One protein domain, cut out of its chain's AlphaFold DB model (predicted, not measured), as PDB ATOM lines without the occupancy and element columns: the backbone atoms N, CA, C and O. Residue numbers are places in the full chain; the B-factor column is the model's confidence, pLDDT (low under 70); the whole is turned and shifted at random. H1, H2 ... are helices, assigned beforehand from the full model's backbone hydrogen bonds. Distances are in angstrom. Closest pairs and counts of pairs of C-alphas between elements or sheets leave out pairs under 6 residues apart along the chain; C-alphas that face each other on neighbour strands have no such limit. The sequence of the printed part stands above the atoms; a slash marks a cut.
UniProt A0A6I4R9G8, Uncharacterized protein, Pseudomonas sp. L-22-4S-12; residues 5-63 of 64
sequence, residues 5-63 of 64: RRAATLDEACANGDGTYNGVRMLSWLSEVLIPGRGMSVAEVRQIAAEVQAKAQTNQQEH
ATOM      1  N   ARG A   5     262.154 135.531 109.464       96.44
ATOM      2  CA  ARG A   5     262.648 136.923 109.472       96.44
ATOM      3  C   ARG A   5     263.037 137.454 108.093       96.44
ATOM      4  O   ARG A   5     263.257 138.648 107.939       96.44
ATOM      5  N   ARG A   6     263.169 136.576 107.098       95.94
ATOM      6  CA  ARG A   6     263.535 136.936 105.720       95.94
ATOM      7  C   ARG A   6     262.347 136.934 104.759       95.94
ATOM      8  O   ARG A   6     262.541 137.225 103.585       95.94
ATOM      9  N   ALA A   7     261.149 136.607 105.241       95.94
ATOM     10  CA  ALA A   7     259.932 136.634 104.439       95.94
ATOM     11  C   ALA A   7     259.548 138.068 104.044       95.94
ATOM     12  O   ALA A   7     259.668 138.996 104.850       95.94
ATOM     13  N   ALA A   8     259.050 138.239 102.819       94.50
ATOM     14  CA  ALA A   8     258.592 139.534 102.322       94.50
ATOM     15  C   ALA A   8     257.189 139.875 102.837       94.50
ATOM     16  O   ALA A   8     256.852 141.047 103.007       94.50
ATOM     17  N   THR A   9     256.372 138.853 103.097       94.94
ATOM     18  CA  THR A   9     254.985 139.011 103.535       94.94
ATOM     19  C   THR A   9     254.699 138.248 104.823       94.94
ATOM     20  O   THR A   9     255.389 137.290 105.183       94.94
ATOM     21  N   LEU A  10     253.630 138.663 105.507       93.00
ATOM     22  CA  LEU A  10     253.109 137.956 106.672       93.00
ATOM     23  C   LEU A  10     252.743 136.501 106.323       93.00
ATOM     24  O   LEU A  10     253.068 135.595 107.088       93.00
ATOM     25  N   ASP A  11     252.116 136.264 105.168       94.88
ATOM     26  CA  ASP A  11     251.744 134.914 104.730       94.88
ATOM     27  C   ASP A  11     252.966 134.007 104.564       94.88
ATOM     28  O   ASP A  11     253.003 132.914 105.126       94.88
ATOM     29  N   GLU A  12     254.014 134.479 103.887       94.75
ATOM     30  CA  GLU A  12     255.267 133.726 103.724       94.75
ATOM     31  C   GLU A  12     255.942 133.401 105.064       94.75
ATOM     32  O   GLU A  12     256.516 132.320 105.250       94.75
ATOM     33  N   ALA A  13     255.882 134.332 106.019       95.75
ATOM     34  CA  ALA A  13     256.467 134.136 107.337       95.75
ATOM     35  C   ALA A  13     255.728 133.055 108.139       95.75
ATOM     36  O   ALA A  13     256.373 132.256 108.833       95.75
ATOM     37  N   CYS A  14     254.394 133.033 108.057       95.50
ATOM     38  CA  CYS A  14     253.541 132.467 109.103       95.50
ATOM     39  C   CYS A  14     252.650 131.308 108.654       95.50
ATOM     40  O   CYS A  14     252.234 130.533 109.517       95.50
ATOM     41  N   ALA A  15     252.325 131.192 107.364       95.06
ATOM     42  CA  ALA A  15     251.411 130.164 106.878       95.06
ATOM     43  C   ALA A  15     252.039 128.764 106.994       95.06
ATOM     44  O   ALA A  15     253.201 128.546 106.640       95.06
ATOM     45  N   ASN A  16     251.255 127.797 107.475       92.50
ATOM     46  CA  ASN A  16     251.670 126.391 107.541       92.50
ATOM     47  C   ASN A  16     251.359 125.616 106.245       92.50
ATOM     48  O   ASN A  16     251.845 124.500 106.075       92.50
ATOM     49  N   GLY A  17     250.587 126.203 105.322       90.94
ATOM     50  CA  GLY A  17     250.190 125.579 104.050       90.94
ATOM     51  C   GLY A  17     248.900 124.749 104.110       90.94
ATOM     52  O   GLY A  17     248.451 124.255 103.082       90.94
ATOM     53  N   ASP A  18     248.279 124.638 105.282       93.12
ATOM     54  CA  ASP A  18     247.023 123.918 105.544       93.12
ATOM     55  C   ASP A  18     245.866 124.865 105.929       93.12
ATOM     56  O   ASP A  18     244.861 124.447 106.499       93.12
ATOM     57  N   GLY A  19     246.021 126.164 105.644       90.94
ATOM     58  CA  GLY A  19     245.080 127.211 106.052       90.94
ATOM     59  C   GLY A  19     245.260 127.697 107.493       90.94
ATOM     60  O   GLY A  19     244.540 128.598 107.919       90.94
ATOM     61  N   THR A  20     246.222 127.150 108.244       95.62
ATOM     62  CA  THR A  20     246.554 127.618 109.594       95.62
ATOM     63  C   THR A  20     247.800 128.505 109.613       95.62
ATOM     64  O   THR A  20     248.638 128.488 108.705       95.62
ATOM     65  N   TYR A  21     247.929 129.277 110.695       95.12
ATOM     66  CA  TYR A  21     249.031 130.207 110.917       95.12
ATOM     67  C   TYR A  21     249.839 129.842 112.159       95.12
ATOM     68  O   TYR A  21     249.312 129.384 113.173       95.12
ATOM     69  N   ASN A  22     251.141 130.100 112.094       96.38
ATOM     70  CA  ASN A  22     252.074 129.896 113.190       96.38
ATOM     71  C   ASN A  22     252.434 131.227 113.866       96.38
ATOM     72  O   ASN A  22     253.292 131.973 113.387       96.38
ATOM     73  N   GLY A  23     251.822 131.489 115.024       96.44
ATOM     74  CA  GLY A  23     252.053 132.720 115.793       96.44
ATOM     75  C   GLY A  23     253.507 132.928 116.238       96.44
ATOM     76  O   GLY A  23     253.979 134.057 116.291       96.44
ATOM     77  N   VAL A  24     254.271 131.858 116.485       97.56
ATOM     78  CA  VAL A  24     255.696 131.977 116.848       97.56
ATOM     79  C   VAL A  24     256.510 132.500 115.664       97.56
ATOM     80  O   VAL A  24     257.350 133.385 115.823       97.56
ATOM     81  N   ARG A  25     256.262 131.969 114.461       97.50
ATOM     82  CA  ARG A  25     256.942 132.439 113.247       97.50
ATOM     83  C   ARG A  25     256.557 133.880 112.918       97.50
ATOM     84  O   ARG A  25     257.437 134.657 112.558       97.50
ATOM     85  N   MET A  26     255.290 134.235 113.124       97.38
ATOM     86  CA  MET A  26     254.798 135.607 112.996       97.38
ATOM     87  C   MET A  26     255.558 136.581 113.882       97.38
ATOM     88  O   MET A  26     256.063 137.584 113.390       97.38
ATOM     89  N   LEU A  27     255.663 136.287 115.177       98.00
ATOM     90  CA  LEU A  27     256.347 137.167 116.123       98.00
ATOM     91  C   LEU A  27     257.845 137.284 115.812       98.00
ATOM     92  O   LEU A  27     258.407 138.373 115.915       98.00
ATOM     93  N   SER A  28     258.476 136.196 115.357       97.94
ATOM     94  CA  SER A  28     259.866 136.223 114.890       97.94
ATOM     95  C   SER A  28     260.035 137.159 113.687       97.94
ATOM     96  O   SER A  28     260.868 138.061 113.738       97.94
ATOM     97  N   TRP A  29     259.201 137.028 112.650       97.69
ATOM     98  CA  TRP A  29     259.218 137.933 111.493       97.69
ATOM     99  C   TRP A  29     258.953 139.388 111.881       97.69
ATOM    100  O   TRP A  29     259.734 140.273 111.533       97.69
ATOM    101  N   LEU A  30     257.903 139.630 112.668       98.00
ATOM    102  CA  LEU A  30     257.505 140.971 113.082       98.00
ATOM    103  C   LEU A  30     258.619 141.676 113.865       98.00
ATOM    104  O   LEU A  30     258.832 142.870 113.677       98.00
ATOM    105  N   SER A  31     259.362 140.949 114.703       97.75
ATOM    106  CA  SER A  31     260.476 141.533 115.454       97.75
ATOM    107  C   SER A  31     261.605 142.060 114.554       97.75
ATOM    108  O   SER A  31     262.151 143.120 114.843       97.75
ATOM    109  N   GLU A  32     261.913 141.385 113.439       97.75
ATOM    110  CA  GLU A  32     262.897 141.868 112.456       97.75
ATOM    111  C   GLU A  32     262.346 143.050 111.649       97.75
ATOM    112  O   GLU A  32     263.067 144.012 111.406       97.75
ATOM    113  N   VAL A  33     261.064 143.010 111.267       96.94
ATOM    114  CA  VAL A  33     260.404 144.114 110.546       96.94
ATOM    115  C   VAL A  33     260.387 145.395 111.382       96.94
ATOM    116  O   VAL A  33     260.639 146.477 110.857       96.94
ATOM    117  N   LEU A  34     260.100 145.281 112.682       97.50
ATOM    118  CA  LEU A  34     260.054 146.422 113.598       97.50
ATOM    119  C   LEU A  34     261.448 146.914 113.998       97.50
ATOM    120  O   LEU A  34     261.632 148.113 114.199       97.50
ATOM    121  N   ILE A  35     262.420 146.006 114.144       96.25
ATOM    122  CA  ILE A  35     263.783 146.329 114.582       96.25
ATOM    123  C   ILE A  35     264.802 145.586 113.699       96.25
ATOM    124  O   ILE A  35     265.340 144.547 114.102       96.25
ATOM    125  N   PRO A  36     265.110 146.120 112.502       96.00
ATOM    126  CA  PRO A  36     266.007 145.464 111.553       96.00
ATOM    127  C   PRO A  36     267.382 145.147 112.151       96.00
ATOM    128  O   PRO A  36     267.998 145.978 112.822       96.00
ATOM    129  N   GLY A  37     267.874 143.931 111.905       95.56
ATOM    130  CA  GLY A  37     269.146 143.430 112.432       95.56
ATOM    131  C   GLY A  37     269.113 143.000 113.901       95.56
ATOM    132  O   GLY A  37     270.140 142.554 114.416       95.56
ATOM    133  N   ARG A  38     267.967 143.118 114.584       95.94
ATOM    134  CA  ARG A  38     267.769 142.666 115.973       95.94
ATOM    135  C   ARG A  38     266.526 141.787 116.140       95.94
ATOM    136  O   ARG A  38     266.033 141.640 117.255       95.94
ATOM    137  N   GLY A  39     266.019 141.203 115.055       95.81
ATOM    138  CA  GLY A  39     264.882 140.299 115.100       95.81
ATOM    139  C   GLY A  39     265.190 139.006 115.850       95.81
ATOM    140  O   GLY A  39     266.199 138.332 115.610       95.81
ATOM    141  N   MET A  40     264.259 138.631 116.718       97.69
ATOM    142  CA  MET A  40     264.306 137.424 117.528       97.69
ATOM    143  C   MET A  40     264.130 136.186 116.656       97.69
ATOM    144  O   MET A  40     263.237 136.107 115.804       97.69
ATOM    145  N   SER A  41     264.964 135.182 116.886       97.25
ATOM    146  CA  SER A  41     264.818 133.863 116.284       97.25
ATOM    147  C   SER A  41     263.542 133.167 116.765       97.25
ATOM    148  O   SER A  41     263.002 133.437 117.838       97.25
ATOM    149  N   VAL A  42     263.083 132.186 115.989       97.12
ATOM    150  CA  VAL A  42     261.952 131.327 116.371       97.12
ATOM    151  C   VAL A  42     262.192 130.644 117.723       97.12
ATOM    152  O   VAL A  42     261.247 130.471 118.485       97.12
ATOM    153  N   ALA A  43     263.431 130.254 118.032       97.19
ATOM    154  CA  ALA A  43     263.765 129.594 119.293       97.19
ATOM    155  C   ALA A  43     263.567 130.527 120.498       97.19
ATOM    156  O   ALA A  43     262.920 130.134 121.467       97.19
ATOM    157  N   GLU A  44     264.034 131.773 120.403       97.75
ATOM    158  CA  GLU A  44     263.850 132.786 121.452       97.75
ATOM    159  C   GLU A  44     262.364 133.094 121.675       97.75
ATOM    160  O   GLU A  44     261.892 133.117 122.811       97.75
ATOM    161  N   VAL A  45     261.591 133.239 120.594       97.69
ATOM    162  CA  VAL A  45     260.137 133.448 120.693       97.69
ATOM    163  C   VAL A  45     259.444 132.249 121.351       97.69
ATOM    164  O   VAL A  45     258.552 132.441 122.175       97.69
ATOM    165  N   ARG A  46     259.842 131.007 121.033       97.75
ATOM    166  CA  ARG A  46     259.288 129.802 121.687       97.75
ATOM    167  C   ARG A  46     259.574 129.782 123.179       97.75
ATOM    168  O   ARG A  46     258.686 129.409 123.942       97.75
ATOM    169  N   GLN A  47     260.780 130.172 123.579       97.88
ATOM    170  CA  GLN A  47     261.148 130.231 124.987       97.88
ATOM    171  C   GLN A  47     260.273 131.242 125.736       97.88
ATOM    172  O   GLN A  47     259.647 130.884 126.731       97.88
ATOM    173  N   ILE A  48     260.133 132.461 125.209       97.25
ATOM    174  CA  ILE A  48     259.275 133.492 125.816       97.25
ATOM    175  C   ILE A  48     257.820 133.024 125.881       97.25
ATOM    176  O   ILE A  48     257.158 133.200 126.902       97.25
ATOM    177  N   ALA A  49     257.312 132.397 124.816       96.25
ATOM    178  CA  ALA A  49     255.954 131.867 124.804       96.25
ATOM    179  C   ALA A  49     255.743 130.819 125.909       96.25
ATOM    180  O   ALA A  49     254.734 130.878 126.610       96.25
ATOM    181  N   ALA A  50     256.700 129.908 126.105       95.94
ATOM    182  CA  ALA A  50     256.643 128.912 127.173       95.94
ATOM    183  C   ALA A  50     256.663 129.564 128.568       95.94
ATOM    184  O   ALA A  50     255.855 129.206 129.423       95.94
ATOM    185  N   GLU A  51     257.525 130.562 128.785       95.81
ATOM    186  CA  GLU A  51     257.607 131.300 130.052       95.81
ATOM    187  C   GLU A  51     256.309 132.059 130.372       95.81
ATOM    188  O   GLU A  51     255.827 132.031 131.506       95.81
ATOM    189  N   VAL A  52     255.715 132.725 129.377       94.94
ATOM    190  CA  VAL A  52     254.454 133.470 129.539       94.94
ATOM    191  C   VAL A  52     253.283 132.521 129.792       94.94
ATOM    192  O   VAL A  52     252.455 132.798 130.658       94.94
ATOM    193  N   GLN A  53     253.219 131.388 129.089       93.12
ATOM    194  CA  GLN A  53     252.179 130.377 129.303       93.12
ATOM    195  C   GLN A  53     252.268 129.749 130.695       93.12
ATOM    196  O   GLN A  53     251.241 129.611 131.356       93.12
ATOM    197  N   ALA A  54     253.478 129.430 131.164       93.00
ATOM    198  CA  ALA A  54     253.688 128.914 132.514       93.00
ATOM    199  C   ALA A  54     253.190 129.910 133.575       93.00
ATOM    200  O   ALA A  54     252.411 129.540 134.451       93.00
ATOM    201  N   LYS A  55     253.545 131.197 133.445       91.81
ATOM    202  CA  LYS A  55     253.071 132.259 134.354       91.81
ATOM    203  C   LYS A  55     251.552 132.431 134.320       91.81
ATOM    204  O   LYS A  55     250.931 132.604 135.364       91.81
ATOM    205  N   ALA A  56     250.945 132.374 133.135       88.81
ATOM    206  CA  ALA A  56     249.496 132.495 132.992       88.81
ATOM    207  C   ALA A  56     248.749 131.346 133.691       88.81
ATOM    208  O   ALA A  56     247.715 131.584 134.310       88.81
ATOM    209  N   GLN A  57     249.283 130.123 133.631       81.62
ATOM    210  CA  GLN A  57     248.715 128.964 134.325       81.62
ATOM    211  C   GLN A  57     248.838 129.085 135.847       81.62
ATOM    212  O   GLN A  57     247.879 128.784 136.551       81.62
ATOM    213  N   THR A  58     249.973 129.575 136.356       77.62
ATOM    214  CA  THR A  58     250.152 129.838 137.793       77.62
ATOM    215  C   THR A  58     249.161 130.889 138.298       77.62
ATOM    216  O   THR A  58     248.451 130.640 139.267       77.62
ATOM    217  N   ASN A  59     249.015 132.016 137.595       71.19
ATOM    218  CA  ASN A  59     248.111 133.092 138.016       71.19
ATOM    219  C   ASN A  59     246.627 132.676 138.025       71.19
ATOM    220  O   ASN A  59     245.853 133.191 138.824       71.19
ATOM    221  N   GLN A  60     246.213 131.748 137.154       62.91
ATOM    222  CA  GLN A  60     244.844 131.211 137.148       62.91
ATOM    223  C   GLN A  60     244.564 130.267 138.329       62.91
ATOM    224  O   GLN A  60     243.407 130.087 138.694       62.91
ATOM    225  N   GLN A  61     245.595 129.674 138.938       58.94
ATOM    226  CA  GLN A  61     245.452 128.822 140.126       58.94
ATOM    227  C   GLN A  61     245.401 129.637 141.430       58.94
ATOM    228  O   GLN A  61     244.855 129.160 142.422       58.94
ATOM    229  N   GLU A  62     245.926 130.867 141.429       57.19
ATOM    230  CA  GLU A  62     245.960 131.773 142.590       57.19
ATOM    231  C   GLU A  62     244.751 132.733 142.677       57.19
ATOM    232  O   GLU A  62     244.658 133.523 143.617       57.19
ATOM    233  N   HIS A  63     243.819 132.678 141.719       49.62
ATOM    234  CA  HIS A  63     242.550 133.428 141.731       49.62
ATOM    235  C   HIS A  63     241.337 132.517 141.416       49.62
ATOM    236  O   HIS A  63     240.779 132.599 140.318       49.62
TER     237      HIS A  63
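This is residues 5 to 63 of the 64 residues of an uncharacterized protein of Pseudomonas sp. L-22-4S-12 (UniProt A0A6I4R9G8). A small head of two short helices, H1 and H2, and the loops around them is joined by one long helix, H3, whose far part sticks out as an arm. H3 packs on H2 with residues 42 to 49 alone, and residues 50 to 63, of which 50 to 61 belong to H3, stand free and make much of the length. The printed part has 59 residues, with three named helices in the order H1, H2, H3 and no named strand; the class is all helix. The whole is loose, with a radius of gyration of the C-alphas of 13.8 A, and flat, spanning 43 by 30 by 16 A.

H1 holds residues 10 to 14, beginning at C-alpha 10 at (253.109, 137.956, 106.672). H2 holds residues 23 to 34 and is 16.0 A long from first to last C-alpha. H3 holds residues 42 to 61 and is 29.0 A long, from C-alpha 42 at (261.952, 131.327, 116.371) to C-alpha 61 at (245.452, 128.822, 140.126).

H1 and H2 touch, and their closest C-alphas, those of Cys 14 and Met 26, are 5.2 A apart. H2 touches H3 with residues 24 to 28 alone; the closest C-alphas, those of Ser 28 and Val 42, are 5.5 A apart. H2 and H3 run opposite ways at a steep tilt of 61 degrees. H1 and H3 are apart. In H1, H2 and H3 every O i to N i+4 pair is within hydrogen-bond range.

The two C-alphas farthest apart are those of Ala 8 and His 63, at 43.0 A. Without the free stretch, the body has 45 residues and spans 30 by 24 by 11 A. The printed part has no cut, and the links from H1 to H2 and from H2 to H3 are short. The mean pLDDT of the printed part is 92.2; residues 60 to 63 are under 70.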